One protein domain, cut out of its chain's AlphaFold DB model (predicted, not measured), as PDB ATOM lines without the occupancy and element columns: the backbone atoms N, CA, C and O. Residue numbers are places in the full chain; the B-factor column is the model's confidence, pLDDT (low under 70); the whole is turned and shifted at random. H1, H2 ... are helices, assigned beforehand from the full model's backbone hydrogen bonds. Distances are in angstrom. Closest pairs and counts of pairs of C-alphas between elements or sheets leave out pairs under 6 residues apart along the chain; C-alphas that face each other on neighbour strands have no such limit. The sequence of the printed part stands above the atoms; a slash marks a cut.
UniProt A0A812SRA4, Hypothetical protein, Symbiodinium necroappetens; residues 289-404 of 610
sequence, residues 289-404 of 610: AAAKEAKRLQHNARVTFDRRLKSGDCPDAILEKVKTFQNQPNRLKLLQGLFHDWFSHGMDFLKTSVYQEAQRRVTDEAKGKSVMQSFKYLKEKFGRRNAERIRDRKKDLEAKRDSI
ATOM      1  N   ALA A 289     388.030 625.715 466.892       61.56
ATOM      2  CA  ALA A 289     386.677 625.688 466.335       61.56
ATOM      3  C   ALA A 289     385.679 625.005 467.289       61.56
ATOM      4  O   ALA A 289     384.617 625.572 467.555       61.56
ATOM      5  N   ALA A 290     386.030 623.857 467.878       62.50
ATOM      6  CA  ALA A 290     385.192 623.155 468.855       62.50
ATOM      7  C   ALA A 290     384.950 623.990 470.129       62.50
ATOM      8  O   ALA A 290     383.824 624.066 470.627       62.50
ATOM      9  N   ALA A 291     385.965 624.704 470.624       65.81
ATOM     10  CA  ALA A 291     385.826 625.613 471.763       65.81
ATOM     11  C   ALA A 291     384.913 626.820 471.454       65.81
ATOM     12  O   ALA A 291     384.156 627.274 472.322       65.81
ATOM     13  N   LYS A 292     384.948 627.339 470.218       73.69
ATOM     14  CA  LYS A 292     384.028 628.388 469.740       73.69
ATOM     15  C   LYS A 292     382.608 627.852 469.541       73.69
ATOM     16  O   LYS A 292     381.655 628.534 469.913       73.69
ATOM     17  N   GLU A 293     382.453 626.625 469.046       68.81
ATOM     18  CA  GLU A 293     381.168 625.929 468.933       68.81
ATOM     19  C   GLU A 293     380.525 625.694 470.307       68.81
ATOM     20  O   GLU A 293     379.371 626.066 470.502       68.81
ATOM     21  N   ALA A 294     381.262 625.181 471.296       70.44
ATOM     22  CA  ALA A 294     380.747 624.980 472.653       70.44
ATOM     23  C   ALA A 294     380.252 626.298 473.286       70.44
ATOM     24  O   ALA A 294     379.159 626.354 473.859       70.44
ATOM     25  N   LYS A 295     381.005 627.395 473.110       76.56
ATOM     26  CA  LYS A 295     380.590 628.748 473.529       76.56
ATOM     27  C   LYS A 295     379.346 629.229 472.766       76.56
ATOM     28  O   LYS A 295     378.442 629.794 473.384       76.56
ATOM     29  N   ARG A 296     379.251 628.961 471.457       76.19
ATOM     30  CA  ARG A 296     378.068 629.254 470.624       76.19
ATOM     31  C   ARG A 296     376.837 628.470 471.085       76.19
ATOM     32  O   ARG A 296     375.765 629.054 471.206       76.19
ATOM     33  N   LEU A 297     376.981 627.183 471.401       77.38
ATOM     34  CA  LEU A 297     375.905 626.330 471.915       77.38
ATOM     35  C   LEU A 297     375.407 626.814 473.282       77.38
ATOM     36  O   LEU A 297     374.202 626.973 473.466       77.38
ATOM     37  N   GLN A 298     376.311 627.134 474.214       77.88
ATOM     38  CA  GLN A 298     375.935 627.678 475.524       77.88
ATOM     39  C   GLN A 298     375.235 629.046 475.402       77.88
ATOM     40  O   GLN A 298     374.253 629.304 476.101       77.88
ATOM     41  N   HIS A 299     375.692 629.909 474.486       79.69
ATOM     42  CA  HIS A 299     375.037 631.184 474.185       79.69
ATOM     43  C   HIS A 299     373.633 630.980 473.592       79.69
ATOM     44  O   HIS A 299     372.665 631.547 474.098       79.69
ATOM     45  N   ASN A 300     373.496 630.118 472.580       81.31
ATOM     46  CA  ASN A 300     372.215 629.795 471.947       81.31
ATOM     47  C   ASN A 300     371.216 629.197 472.951       81.31
ATOM     48  O   ASN A 300     370.047 629.588 472.970       81.31
ATOM     49  N   ALA A 301     371.670 628.298 473.828       80.69
ATOM     50  CA  ALA A 301     370.851 627.741 474.901       80.69
ATOM     51  C   ALA A 301     370.381 628.822 475.888       80.69
ATOM     52  O   ALA A 301     369.212 628.839 476.267       80.69
ATOM     53  N   ARG A 302     371.250 629.775 476.253       83.00
ATOM     54  CA  ARG A 302     370.894 630.900 477.134       83.00
ATOM     55  C   ARG A 302     369.881 631.855 476.496       83.00
ATOM     56  O   ARG A 302     368.917 632.237 477.153       83.00
ATOM     57  N   VAL A 303     370.036 632.174 475.210       83.75
ATOM     58  CA  VAL A 303     369.043 632.955 474.446       83.75
ATOM     59  C   VAL A 303     367.707 632.203 474.353       83.75
ATOM     60  O   VAL A 303     366.647 632.814 474.477       83.75
ATOM     61  N   THR A 304     367.741 630.877 474.198       84.06
ATOM     62  CA  THR A 304     366.545 630.018 474.145       84.06
ATOM     63  C   THR A 304     365.818 629.974 475.493       84.06
ATOM     64  O   THR A 304     364.598 630.127 475.537       84.06
ATOM     65  N   PHE A 305     366.558 629.851 476.595       85.56
ATOM     66  CA  PHE A 305     366.051 629.934 477.966       85.56
ATOM     67  C   PHE A 305     365.384 631.286 478.255       85.56
ATOM     68  O   PHE A 305     364.213 631.329 478.637       85.56
ATOM     69  N   ASP A 306     366.086 632.394 477.993       82.00
ATOM     70  CA  ASP A 306     365.547 633.745 478.187       82.00
ATOM     71  C   ASP A 306     364.335 634.014 477.279       82.00
ATOM     72  O   ASP A 306     363.427 634.749 477.671       82.00
ATOM     73  N   ARG A 307     364.280 633.414 476.079       83.56
ATOM     74  CA  ARG A 307     363.106 633.469 475.195       83.56
ATOM     75  C   ARG A 307     361.921 632.710 475.793       83.56
ATOM     76  O   ARG A 307     360.848 633.298 475.873       83.56
ATOM     77  N   ARG A 308     362.109 631.468 476.256       82.25
ATOM     78  CA  ARG A 308     361.041 630.647 476.861       82.25
ATOM     79  C   ARG A 308     360.457 631.273 478.127       82.25
ATOM     80  O   ARG A 308     359.237 631.355 478.258       82.25
ATOM     81  N   LEU A 309     361.308 631.808 479.008       83.81
ATOM     82  CA  LEU A 309     360.863 632.541 480.201       83.81
ATOM     83  C   LEU A 309     360.057 633.807 479.861       83.81
ATOM     84  O   LEU A 309     359.159 634.177 480.613       83.81
ATOM     85  N   LYS A 310     360.363 634.480 478.741       81.31
ATOM     86  CA  LYS A 310     359.623 635.666 478.271       81.31
ATOM     87  C   LYS A 310     358.331 635.318 477.528       81.31
ATOM     88  O   LYS A 310     357.384 636.091 477.609       81.31
ATOM     89  N   SER A 311     358.284 634.194 476.810       78.88
ATOM     90  CA  SER A 311     357.100 633.758 476.055       78.88
ATOM     91  C   SER A 311     356.097 632.949 476.878       78.88
ATOM     92  O   SER A 311     355.031 632.628 476.363       78.88
ATOM     93  N   GLY A 312     356.429 632.586 478.121       75.38
ATOM     94  CA  GLY A 312     355.609 631.687 478.938       75.38
ATOM     95  C   GLY A 312     355.717 630.210 478.542       75.38
ATOM     96  O   GLY A 312     354.928 629.405 479.017       75.38
ATOM     97  N   ASP A 313     356.697 629.833 477.711       76.44
ATOM     98  CA  ASP A 313     356.930 628.448 477.259       76.44
ATOM     99  C   ASP A 313     357.720 627.649 478.318       76.44
ATOM    100  O   ASP A 313     358.813 627.127 478.080       76.44
ATOM    101  N   CYS A 314     357.203 627.656 479.551       80.50
ATOM    102  CA  CYS A 314     357.720 626.916 480.702       80.50
ATOM    103  C   CYS A 314     356.630 626.776 481.792       80.50
ATOM    104  O   CYS A 314     355.724 627.607 481.841       80.50
ATOM    105  N   PRO A 315     356.700 625.764 482.680       84.19
ATOM    106  CA  PRO A 315     355.658 625.498 483.677       84.19
ATOM    107  C   PRO A 315     355.377 626.664 484.636       84.19
ATOM    108  O   PRO A 315     356.306 627.328 485.104       84.19
ATOM    109  N   ASP A 316     354.112 626.838 485.032       79.12
ATOM    110  CA  ASP A 316     353.655 627.960 485.868       79.12
ATOM    111  C   ASP A 316     354.439 628.125 487.174       79.12
ATOM    112  O   ASP A 316     354.802 629.242 487.533       79.12
ATOM    113  N   ALA A 317     354.800 627.026 487.845       80.69
ATOM    114  CA  ALA A 317     355.610 627.056 489.066       80.69
ATOM    115  C   ALA A 317     356.978 627.752 488.884       80.69
ATOM    116  O   ALA A 317     357.523 628.329 489.827       80.69
ATOM    117  N   ILE A 318     357.537 627.722 487.669       82.38
ATOM    118  CA  ILE A 318     358.768 628.436 487.316       82.38
ATOM    119  C   ILE A 318     358.455 629.910 487.042       82.38
ATOM    120  O   ILE A 318     359.148 630.784 487.564       82.38
ATOM    121  N   LEU A 319     357.381 630.203 486.301       82.12
ATOM    122  CA  LEU A 319     356.926 631.575 486.052       82.12
ATOM    123  C   LEU A 319     356.589 632.314 487.356       82.12
ATOM    124  O   LEU A 319     356.990 633.462 487.519       82.12
ATOM    125  N   GLU A 320     355.922 631.671 488.314       81.06
ATOM    126  CA  GLU A 320     355.638 632.233 489.639       81.06
ATOM    127  C   GLU A 320     356.913 632.479 490.455       81.06
ATOM    128  O   GLU A 320     357.058 633.547 491.061       81.06
ATOM    129  N   LYS A 321     357.879 631.550 490.439       80.00
ATOM    130  CA  LYS A 321     359.155 631.732 491.155       80.00
ATOM    131  C   LYS A 321     360.042 632.800 490.499       80.00
ATOM    132  O   LYS A 321     360.774 633.490 491.197       80.00
ATOM    133  N   VAL A 322     359.928 633.030 489.188       80.94
ATOM    134  CA  VAL A 322     360.587 634.159 488.500       80.94
ATOM    135  C   VAL A 322     359.856 635.491 488.752       80.94
ATOM    136  O   VAL A 322     360.522 636.504 488.976       80.94
ATOM    137  N   LYS A 323     358.514 635.505 488.787       80.38
ATOM    138  CA  LYS A 323     357.685 636.689 489.108       80.38
ATOM    139  C   LYS A 323     357.874 637.163 490.554       80.38
ATOM    140  O   LYS A 323     358.090 638.346 490.789       80.38
ATOM    141  N   THR A 324     357.865 636.258 491.533       76.25
ATOM    142  CA  THR A 324     358.054 636.603 492.962       76.25
ATOM    143  C   THR A 324     359.431 637.202 493.270       76.25
ATOM    144  O   THR A 324     359.570 637.984 494.210       76.25
ATOM    145  N   PHE A 325     360.438 636.908 492.443       73.56
ATOM    146  CA  PHE A 325     361.774 637.505 492.517       73.56
ATOM    147  C   PHE A 325     361.987 638.656 491.518       73.56
ATOM    148  O   PHE A 325     363.088 639.196 491.452       73.56
ATOM    149  N   GLN A 326     360.967 639.079 490.760       70.94
ATOM    150  CA  GLN A 326     361.100 640.080 489.691       70.94
ATOM    151  C   GLN A 326     361.664 641.425 490.179       70.94
ATOM    152  O   GLN A 326     362.440 642.049 489.458       70.94
ATOM    153  N   ASN A 327     361.351 641.803 491.423       70.94
ATOM    154  CA  ASN A 327     361.793 643.048 492.061       70.94
ATOM    155  C   ASN A 327     362.894 642.832 493.126       70.94
ATOM    156  O   ASN A 327     363.136 643.720 493.939       70.94
ATOM    157  N   GLN A 328     363.541 641.657 493.181       72.31
ATOM    158  CA  GLN A 328     364.561 641.343 494.194       72.31
ATOM    159  C   GLN A 328     365.998 641.393 493.639       72.31
ATOM    160  O   GLN A 328     366.238 640.916 492.528       72.31
ATOM    161  N   PRO A 329     367.001 641.832 494.429       69.62
ATOM    162  CA  PRO A 329     368.405 641.858 493.993       69.62
ATOM    163  C   PRO A 329     368.964 640.460 493.668       69.62
ATOM    164  O   PRO A 329     369.856 640.314 492.837       69.62
ATOM    165  N   ASN A 330     368.400 639.403 494.263       74.38
ATOM    166  CA  ASN A 330     368.799 638.017 494.002       74.38
ATOM    167  C   ASN A 330     368.246 637.435 492.683       74.38
ATOM    168  O   ASN A 330     368.583 636.299 492.345       74.38
ATOM    169  N   ARG A 331     367.450 638.189 491.905       78.00
ATOM    170  CA  ARG A 331     366.859 637.731 490.633       78.00
ATOM    171  C   ARG A 331     367.890 637.164 489.657       78.00
ATOM    172  O   ARG A 331     367.637 636.135 489.039       78.00
ATOM    173  N   LEU A 332     369.051 637.812 489.528       75.88
ATOM    174  CA  LEU A 332     370.100 637.365 488.609       75.88
ATOM    175  C   LEU A 332     370.678 636.005 489.032       75.88
ATOM    176  O   LEU A 332     370.835 635.129 488.187       75.88
ATOM    177  N   LYS A 333     370.905 635.800 490.338       79.50
ATOM    178  CA  LYS A 333     371.377 634.524 490.900       79.50
ATOM    179  C   LYS A 333     370.342 633.410 490.717       79.50
ATOM    180  O   LYS A 333     370.709 632.299 490.349       79.50
ATOM    181  N   LEU A 334     369.053 633.714 490.910       81.50
ATOM    182  CA  LEU A 334     367.964 632.761 490.661       81.50
ATOM    183  C   LEU A 334     367.909 632.337 489.185       81.50
ATOM    184  O   LEU A 334     367.815 631.148 488.904       81.50
ATOM    185  N   LEU A 335     368.001 633.289 488.250       81.88
ATOM    186  CA  LEU A 335     367.995 632.996 486.812       81.88
ATOM    187  C   LEU A 335     369.250 632.230 486.368       81.88
ATOM    188  O   LEU A 335     369.140 631.331 485.542       81.88
ATOM    189  N   GLN A 336     370.421 632.529 486.939       82.75
ATOM    190  CA  GLN A 336     371.657 631.775 486.697       82.75
ATOM    191  C   GLN A 336     371.556 630.325 487.197       82.75
ATOM    192  O   GLN A 336     371.911 629.409 486.460       82.75
ATOM    193  N   GLY A 337     371.032 630.108 488.409       82.50
ATOM    194  CA  GLY A 337     370.802 628.765 488.952       82.50
ATOM    195  C   GLY A 337     369.765 627.978 488.148       82.50
ATOM    196  O   GLY A 337     370.025 626.848 487.752       82.50
ATOM    197  N   LEU A 338     368.627 628.601 487.820       84.38
ATOM    198  CA  LEU A 338     367.580 627.985 487.002       84.38
ATOM    199  C   LEU A 338     368.077 627.649 485.583       84.38
ATOM    200  O   LEU A 338     367.711 626.607 485.049       84.38
ATOM    201  N   PHE A 339     368.922 628.497 484.983       85.25
ATOM    202  CA  PHE A 339     369.563 628.207 483.696       85.25
ATOM    203  C   PHE A 339     370.509 627.008 483.793       85.25
ATOM    204  O   PHE A 339     370.501 626.164 482.901       85.25
ATOM    205  N   HIS A 340     371.293 626.913 484.871       83.00
ATOM    206  CA  HIS A 340     372.210 625.797 485.083       83.00
ATOM    207  C   HIS A 340     371.458 624.469 485.266       83.00
ATOM    208  O   HIS A 340     371.721 623.540 484.509       83.00
ATOM    209  N   ASP A 341     370.456 624.414 486.154       83.31
ATOM    210  CA  ASP A 341     369.554 623.258 486.315       83.31
ATOM    211  C   ASP A 341     368.935 622.831 484.971       83.31
ATOM    212  O   ASP A 341     368.963 621.661 484.596       83.31
ATOM    213  N   TRP A 342     368.365 623.790 484.233       87.38
ATOM    214  CA  TRP A 342     367.674 623.538 482.967       87.38
ATOM    215  C   TRP A 342     368.621 623.025 481.876       87.38
ATOM    216  O   TRP A 342     368.295 622.071 481.170       87.38
ATOM    217  N   PHE A 343     369.807 623.623 481.753       83.94
ATOM    218  CA  PHE A 343     370.816 623.227 480.773       83.94
ATOM    219  C   PHE A 343     371.399 621.844 481.102       83.94
ATOM    220  O   PHE A 343     371.413 620.968 480.238       83.94
ATOM    221  N   SER A 344     371.775 621.602 482.363       83.25
ATOM    222  CA  SER A 344     372.300 620.311 482.837       83.25
ATOM    223  C   SER A 344     371.279 619.167 482.791       83.25
ATOM    224  O   SER A 344     371.671 618.003 482.781       83.25
ATOM    225  N   HIS A 345     369.978 619.463 482.716       81.12
ATOM    226  CA  HIS A 345     368.921 618.471 482.492       81.12
ATOM    227  C   HIS A 345     368.473 618.337 481.025       81.12
ATOM    228  O   HIS A 345     367.433 617.729 480.754       81.12
ATOM    229  N   GLY A 346     369.254 618.857 480.071       81.00
ATOM    230  CA  GLY A 346     368.991 618.696 478.639       81.00
ATOM    231  C   GLY A 346     367.873 619.602 478.117       81.00
ATOM    232  O   GLY A 346     367.101 619.190 477.257       81.00
ATOM    233  N   MET A 347     367.781 620.830 478.641       80.88
ATOM    234  CA  MET A 347     366.767 621.840 478.296       80.88
ATOM    235  C   MET A 347     365.327 621.473 478.712       80.88
ATOM    236  O   MET A 347     364.347 621.975 478.147       80.88
ATOM    237  N   ASP A 348     365.194 620.639 479.748       80.00
ATOM    238  CA  ASP A 348     363.924 620.192 480.327       80.00
ATOM    239  C   ASP A 348     363.584 620.962 481.617       80.00
ATOM    240  O   ASP A 348     364.291 620.887 482.624       80.00
ATOM    241  N   PHE A 349     362.464 621.689 481.608       80.00
ATOM    242  CA  PHE A 349     361.988 622.433 482.775       80.00
ATOM    243  C   PHE A 349     361.379 621.550 483.876       80.00
ATOM    244  O   PHE A 349     361.462 621.918 485.049       80.00
ATOM    245  N   LEU A 350     360.806 620.390 483.538       82.56
ATOM    246  CA  LEU A 350     360.137 619.496 484.494       82.56
ATOM    247  C   LEU A 350     361.137 618.827 485.447       82.56
ATOM    248  O   LEU A 350     360.793 618.467 486.571       82.56
ATOM    249  N   LYS A 351     362.395 618.692 485.017       78.50
ATOM    250  CA  LYS A 351     363.480 618.138 485.836       78.50
ATOM    251  C   LYS A 351     364.092 619.151 486.808       78.50
ATOM    252  O   LYS A 351     364.700 618.721 487.783       78.50
ATOM    253  N   THR A 352     363.912 620.460 486.594       82.69
ATOM    254  CA  THR A 352     364.514 621.511 487.441       82.69
ATOM    255  C   THR A 352     364.106 621.392 488.912       82.69
ATOM    256  O   THR A 352     362.968 621.030 489.235       82.69
ATOM    257  N   SER A 353     365.014 621.763 489.823       78.62
ATOM    258  CA  SER A 353     364.757 621.738 491.271       78.62
ATOM    259  C   SER A 353     363.508 622.535 491.662       78.62
ATOM    260  O   SER A 353     362.741 622.109 492.525       78.62
ATOM    261  N   VAL A 354     363.256 623.657 490.978       79.50
ATOM    262  CA  VAL A 354     362.090 624.527 491.176       79.50
ATOM    263  C   VAL A 354     360.769 623.809 490.904       79.50
ATOM    264  O   VAL A 354     359.864 623.884 491.737       79.50
ATOM    265  N   TYR A 355     360.655 623.104 489.776       80.81
ATOM    266  CA  TYR A 355     359.433 622.379 489.435       80.81
ATOM    267  C   TYR A 355     359.203 621.199 490.389       80.81
ATOM    268  O   TYR A 355     358.109 621.042 490.937       80.81
ATOM    269  N   GLN A 356     360.257 620.427 490.678       81.31
ATOM    270  CA  GLN A 356     360.179 619.320 491.633       81.31
ATOM    271  C   GLN A 356     359.778 619.781 493.042       81.31
ATOM    272  O   GLN A 356     359.013 619.094 493.717       81.31
ATOM    273  N   GLU A 357     360.281 620.927 493.515       79.94
ATOM    274  CA  GLU A 357     359.918 621.470 494.828       79.94
ATOM    275  C   GLU A 357     358.428 621.841 494.886       79.94
ATOM    276  O   GLU A 357     357.742 621.488 495.847       79.94
ATOM    277  N   ALA A 358     357.904 622.496 493.844       77.44
ATOM    278  CA  ALA A 358     356.484 622.825 493.745       77.44
ATOM    279  C   ALA A 358     355.606 621.561 493.728       77.44
ATOM    280  O   ALA A 358     354.644 621.465 494.491       77.44
ATOM    281  N   GLN A 359     355.986 620.544 492.947       77.50
ATOM    282  CA  GLN A 359     355.274 619.265 492.897       77.50
ATOM    283  C   GLN A 359     355.294 618.533 494.254       77.50
ATOM    284  O   GLN A 359     354.276 617.968 494.669       77.50
ATOM    285  N   ARG A 360     356.414 618.581 494.994       76.12
ATOM    286  CA  ARG A 360     356.508 618.044 496.366       76.12
ATOM    287  C   ARG A 360     355.585 618.789 497.332       76.12
ATOM    288  O   ARG A 360     354.895 618.130 498.103       76.12
ATOM    289  N   ARG A 361     355.514 620.126 497.264       74.62
ATOM    290  CA  ARG A 361     354.602 620.943 498.093       74.62
ATOM    291  C   ARG A 361     353.136 620.560 497.862       74.62
ATOM    292  O   ARG A 361     352.464 620.200 498.821       74.62
ATOM    293  N   VAL A 362     352.682 620.507 496.605       73.50
ATOM    294  CA  VAL A 362     351.320 620.049 496.250       73.50
ATOM    295  C   VAL A 362     351.052 618.630 496.771       73.50
ATOM    296  O   VAL A 362     349.989 618.355 497.325       73.50
ATOM    297  N   THR A 363     352.035 617.732 496.665       67.25
ATOM    298  CA  THR A 363     351.925 616.347 497.157       67.25
ATOM    299  C   THR A 363     351.824 616.266 498.686       67.25
ATOM    300  O   THR A 363     351.071 615.443 499.207       67.25
ATOM    301  N   ASP A 364     352.560 617.099 499.424       65.62
ATOM    302  CA  ASP A 364     352.564 617.099 500.892       65.62
ATOM    303  C   ASP A 364     351.385 617.874 501.505       65.62
ATOM    304  O   ASP A 364     350.936 617.533 502.605       65.62
ATOM    305  N   GLU A 365     350.822 618.840 500.774       64.25
ATOM    306  CA  GLU A 365     349.516 619.440 501.063       64.25
ATOM    307  C   GLU A 365     348.378 618.434 500.846       64.25
ATOM    308  O   GLU A 365     347.547 618.261 501.738       64.25
ATOM    309  N   ALA A 366     348.382 617.695 499.729       60.09
ATOM    310  CA  ALA A 366     347.421 616.617 499.474       60.09
ATOM    311  C   ALA A 366     347.515 615.476 500.509       60.09
ATOM    312  O   ALA A 366     346.506 614.867 500.857       60.09
ATOM    313  N   LYS A 367     348.715 615.218 501.051       55.25
ATOM    314  CA  LYS A 367     348.953 614.275 502.162       55.25
ATOM    315  C   LYS A 367     348.731 614.883 503.555       55.25
ATOM    316  O   LYS A 367     348.964 614.206 504.551       55.25
ATOM    317  N   GLY A 368     348.304 616.145 503.651       51.25
ATOM    318  CA  GLY A 368     347.905 616.781 504.908       51.25
ATOM    319  C   GLY A 368     349.011 616.937 505.960       51.25
ATOM    320  O   GLY A 368     348.695 617.104 507.137       51.25
ATOM    321  N   LYS A 369     350.303 616.905 505.598       51.94
ATOM    322  CA  LYS A 369     351.402 616.899 506.592       51.94
ATOM    323  C   LYS A 369     351.423 618.138 507.498       51.94
ATOM    324  O   LYS A 369     351.765 618.037 508.674       51.94
ATOM    325  N   SER A 370     351.009 619.300 506.988       47.25
ATOM    326  CA  SER A 370     350.852 620.541 507.768       47.25
ATOM    327  C   SER A 370     349.714 620.481 508.803       47.25
ATOM    328  O   SER A 370     349.700 621.258 509.756       47.25
ATOM    329  N   VAL A 371     348.782 619.538 508.649       49.25
ATOM    330  CA  VAL A 371     347.565 619.363 509.460       49.25
ATOM    331  C   VAL A 371     347.808 618.435 510.671       49.25
ATOM    332  O   VAL A 371     347.000 618.357 511.602       49.25
ATOM    333  N   MET A 372     348.959 617.753 510.718       47.31
ATOM    334  CA  MET A 372     349.359 616.879 511.833       47.31
ATOM    335  C   MET A 372     350.181 617.588 512.927       47.31
ATOM    336  O   MET A 372     350.590 616.948 513.894       47.31
ATOM    337  N   GLN A 373     350.406 618.901 512.824       58.69
ATOM    338  CA  GLN A 373     351.129 619.677 513.840       58.69
ATOM    339  C   GLN A 373     350.204 620.153 514.973       58.69
ATOM    340  O   GLN A 373     349.003 620.348 514.783       58.69
ATOM    341  N   SER A 374     350.758 620.335 516.177       59.34
ATOM    342  CA  SER A 374     349.968 620.728 517.350       59.34
ATOM    343  C   SER A 374     349.435 622.159 517.225       59.34
ATOM    344  O   SER A 374     350.100 623.050 516.692       59.34
ATOM    345  N   PHE A 375     348.243 622.417 517.772       63.72
ATOM    346  CA  PHE A 375     347.627 623.750 517.725       63.72
ATOM    347  C   PHE A 375     348.497 624.835 518.389       63.72
ATOM    348  O   PHE A 375     348.474 625.986 517.956       63.72
ATOM    349  N   LYS A 376     349.312 624.465 519.392       71.00
ATOM    350  CA  LYS A 376     350.311 625.355 520.005       71.00
ATOM    351  C   LYS A 376     351.358 625.795 518.972       71.00
ATOM    352  O   LYS A 376     351.478 626.992 518.734       71.00
ATOM    353  N   TYR A 377     352.004 624.842 518.293       71.38
ATOM    354  CA  TYR A 377     352.994 625.113 517.240       71.38
ATOM    355  C   TYR A 377     352.397 625.918 516.074       71.38
ATOM    356  O   TYR A 377     352.998 626.879 515.601       71.38
ATOM    357  N   LEU A 378     351.182 625.574 515.633       65.25
ATOM    358  CA  LEU A 378     350.499 626.298 514.556       65.25
ATOM    359  C   LEU A 378     350.176 627.750 514.946       65.25
ATOM    360  O   LEU A 378     350.367 628.657 514.135       65.25
ATOM    361  N   LYS A 379     349.723 627.992 516.185       76.56
ATOM    362  CA  LYS A 379     349.445 629.339 516.715       76.56
ATOM    363  C   LYS A 379     350.721 630.177 516.830       76.56
ATOM    364  O   LYS A 379     350.684 631.365 516.526       76.56
ATOM    365  N   GLU A 380     351.809 629.552 517.263       69.50
ATOM    366  CA  GLU A 380     353.134 630.149 517.454       69.50
ATOM    367  C   GLU A 380     353.802 630.514 516.118       69.50
ATOM    368  O   GLU A 380     354.345 631.606 515.982       69.50
ATOM    369  N   LYS A 381     353.675 629.657 515.095       68.31
ATOM    370  CA  LYS A 381     354.319 629.838 513.783       68.31
ATOM    371  C   LYS A 381     353.504 630.627 512.753       68.31
ATOM    372  O   LYS A 381     354.091 631.305 511.915       68.31
ATOM    373  N   PHE A 382     352.172 630.528 512.771       70.94
ATOM    374  CA  PHE A 382     351.298 631.112 511.735       70.94
ATOM    375  C   PHE A 382     350.266 632.113 512.272       70.94
ATOM    376  O   PHE A 382     349.489 632.679 511.496       70.94
ATOM    377  N   GLY A 383     350.244 632.346 513.585       73.06
ATOM    378  CA  GLY A 383     349.279 633.218 514.246       73.06
ATOM    379  C   GLY A 383     347.907 632.568 514.456       73.06
ATOM    380  O   GLY A 383     347.487 631.645 513.753       73.06
ATOM    381  N   ARG A 384     347.173 633.083 515.451       73.56
ATOM    382  CA  ARG A 384     345.940 632.475 515.979       73.56
ATOM    383  C   ARG A 384     344.879 632.168 514.907       73.56
ATOM    384  O   ARG A 384     344.445 631.025 514.819       73.56
ATOM    385  N   ARG A 385     344.520 633.144 514.060       72.19
ATOM    386  CA  ARG A 385     343.469 632.986 513.028       72.19
ATOM    387  C   ARG A 385     343.790 631.894 511.998       72.19
ATOM    388  O   ARG A 385     342.885 631.201 511.540       72.19
ATOM    389  N   ASN A 386     345.064 631.723 511.634       65.50
ATOM    390  CA  ASN A 386     345.474 630.683 510.686       65.50
ATOM    391  C   ASN A 386     345.521 629.305 511.354       65.50
ATOM    392  O   ASN A 386     345.082 628.331 510.752       65.50
ATOM    393  N   ALA A 387     345.977 629.223 512.607       68.81
ATOM    394  CA  ALA A 387     345.923 627.987 513.387       68.81
ATOM    395  C   ALA A 387     344.479 627.495 513.592       68.81
ATOM    396  O   ALA A 387     344.215 626.302 513.458       68.81
ATOM    397  N   GLU A 388     343.539 628.408 513.859       73.38
ATOM    398  CA  GLU A 388     342.100 628.117 513.953       73.38
ATOM    399  C   GLU A 388     341.564 627.596 512.607       73.38
ATOM    400  O   GLU A 388     341.021 626.495 512.559       73.38
ATOM    401  N   ARG A 389     341.861 628.271 511.486       75.12
ATOM    402  CA  ARG A 389     341.496 627.798 510.136       75.12
ATOM    403  C   ARG A 389     342.082 626.417 509.783       75.12
ATOM    404  O   ARG A 389     341.404 625.627 509.131       75.12
ATOM    405  N   ILE A 390     343.319 626.111 510.190       70.25
ATOM    406  CA  ILE A 390     343.952 624.798 509.951       70.25
ATOM    407  C   ILE A 390     343.307 623.710 510.824       70.25
ATOM    408  O   ILE A 390     343.045 622.615 510.327       70.25
ATOM    409  N   ARG A 391     342.999 624.010 512.094       76.44
ATOM    410  CA  ARG A 391     342.272 623.109 513.007       76.44
ATOM    411  C   ARG A 391     340.872 622.783 512.487       76.44
ATOM    412  O   ARG A 391     340.453 621.633 512.554       76.44
ATOM    413  N   ASP A 392     340.157 623.767 511.963       74.62
ATOM    414  CA  ASP A 392     338.776 623.551 511.525       74.62
ATOM    415  C   ASP A 392     338.753 622.759 510.207       74.62
ATOM    416  O   ASP A 392     338.070 621.741 510.111       74.62
ATOM    417  N   ARG A 393     339.663 623.075 509.271       73.62
ATOM    418  CA  ARG A 393     339.899 622.266 508.060       73.62
ATOM    419  C   ARG A 393     340.368 620.834 508.365       73.62
ATOM    420  O   ARG A 393     340.119 619.940 507.562       73.62
ATOM    421  N   LYS A 394     341.034 620.596 509.504       71.00
ATOM    422  CA  LYS A 394     341.367 619.244 509.991       71.00
ATOM    423  C   LYS A 394     340.106 618.464 510.356       71.00
ATOM    424  O   LYS A 394     339.917 617.362 509.854       71.00
ATOM    425  N   LYS A 395     339.238 619.066 511.173       75.06
ATOM    426  CA  LYS A 395     337.988 618.452 511.637       75.06
ATOM    427  C   LYS A 395     337.079 618.061 510.463       75.06
ATOM    428  O   LYS A 395     336.519 616.968 510.461       75.06
ATOM    429  N   ASP A 396     337.012 618.904 509.431       69.25
ATOM    430  CA  ASP A 396     336.261 618.634 508.196       69.25
ATOM    431  C   ASP A 396     336.829 617.467 507.364       69.25
ATOM    432  O   ASP A 396     336.097 616.844 506.591       69.25
ATOM    433  N   LEU A 397     338.132 617.182 507.473       66.00
ATOM    434  CA  LEU A 397     338.790 616.057 506.795       66.00
ATOM    435  C   LEU A 397     338.673 614.758 507.599       66.00
ATOM    436  O   LEU A 397     338.482 613.698 507.006       66.00
ATOM    437  N   GLU A 398     338.732 614.838 508.928       61.12
ATOM    438  CA  GLU A 398     338.503 613.703 509.830       61.12
ATOM    439  C   GLU A 398     337.054 613.200 509.697       61.12
ATOM    440  O   GLU A 398     336.848 612.041 509.346       61.12
ATOM    441  N   ALA A 399     336.058 614.094 509.758       64.00
ATOM    442  CA  ALA A 399     334.649 613.740 509.540       64.00
ATOM    443  C   ALA A 399     334.378 613.074 508.168       64.00
ATOM    444  O   ALA A 399     333.523 612.195 508.048       64.00
ATOM    445  N   LYS A 400     335.121 613.460 507.120       62.28
ATOM    446  CA  LYS A 400     335.033 612.824 505.794       62.28
ATOM    447  C   LYS A 400     335.704 611.453 505.760       62.28
ATOM    448  O   LYS A 400     335.187 610.558 505.099       62.28
ATOM    449  N   ARG A 401     336.810 611.255 506.479       56.19
ATOM    450  CA  ARG A 401     337.481 609.951 506.582       56.19
ATOM    451  C   ARG A 401     336.574 608.911 507.240       56.19
ATOM    452  O   ARG A 401     336.468 607.797 506.729       56.19
ATOM    453  N   ASP A 402     335.873 609.294 508.301       46.22
ATOM    454  CA  ASP A 402     334.993 608.386 509.043       46.22
ATOM    455  C   ASP A 402     333.784 607.949 508.192       46.22
ATOM    456  O   ASP A 402     333.426 606.772 508.182       46.22
ATOM    457  N   SER A 403     333.242 608.843 507.349       47.12
ATOM    458  CA  SER A 403     332.195 608.490 506.368       47.12
ATOM    459  C   SER A 403     332.631 607.500 505.272       47.12
ATOM    460  O   SER A 403     331.780 606.901 504.616       47.12
ATOM    461  N   ILE A 404     333.939 607.308 505.066       44.72
ATOM    462  CA  ILE A 404     334.487 606.357 504.084       44.72
ATOM    463  C   ILE A 404     334.741 604.992 504.742       44.72
ATOM    464  O   ILE A 404     334.482 603.960 504.124       44.72
TER     465      ILE A 404
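AT A GLANCE: This is residues 289 to 404 of the 610 residues of the protein "Hypothetical protein" of Symbiodinium necroappetens (UniProt A0A812SRA4). The longest helix, H1, packs with residues 301 to 305 on H3 of a helical hairpin, H2 and H3, and H4 leads from this group to a separate small group at the far end, where H5 and H6 pack on the long helix H7. The result is a drawn-out string of helices in two groups bridged by H4, with residues 289 to 297 of H1 and 398 to 404 of H7 sticking out. The printed part has 116 residues, with seven named helices, H1 to H7 in chain order, and no named strand; its class is all helix. It is extended, with a radius of gyration of the C-alphas of 20.7 A and spans of 68, 35 and 22 A.

IN THESE COORDINATES: H1, residues 289 to 311, is 32.2 A long and begins with C-alpha 289 at (386.677, 625.688, 466.335). H2 holds residues 316 to 324, 12.0 A, and H3 residues 331 to 344, 19.8 A. H4, residues 353 to 366, measures 19.9 A from C-alpha 353 at (364.757, 621.738, 491.271). H5 is residues 369 to 372, 5.6 A, and H6 residues 375 to 382, 10.2 A. H7, residues 384 to 404, is 30.9 A long and ends with C-alpha 404 at (334.487, 606.357, 504.084).

HOW THE PARTS SIT: H1 and H3 only just touch, with 3 pairs of C-alphas within 8 A, the closest being Phe 305 and Phe 339 at 6.9 A; they run opposite ways at a steep tilt of 61 degrees. H1 and H2 are close but not clearly touching. H2 and H3 form a helical hairpin at a shallow tilt of 25 degrees; they only just touch, with 3 pairs, closest at the C-alphas of Val 322 and Arg 331, 7.5 A. H4 touches H2 with residues 354 to 358 alone, about perpendicular at 73 degrees, the closest C-alphas being Ala 317 and Tyr 355 at 6.1 A. H4 and H7 are apart. H6 touches H7, opposite ways at a steep tilt of 53 degrees, with the C-alphas of Leu 378 and Ala 387 closest at 5.0 A. H5 and H7 only just touch, with 3 pairs, closest at Val 371 and Lys 394, 6.2 A between C-alphas. Every O i to N i+4 pair is within hydrogen-bond range in H1, H2, H3, H4 and H6, and 16 of 17 are in H7; H5 is too short for such a pair.

THE WHOLE: The two C-alphas farthest apart, those of Ala 289 and Ser 403, are 69.8 A apart. The printed part has no cut and no long link. The mean pLDDT of the printed part is 73.5; residues 363 to 375 and 396 to 404 are among those under 70.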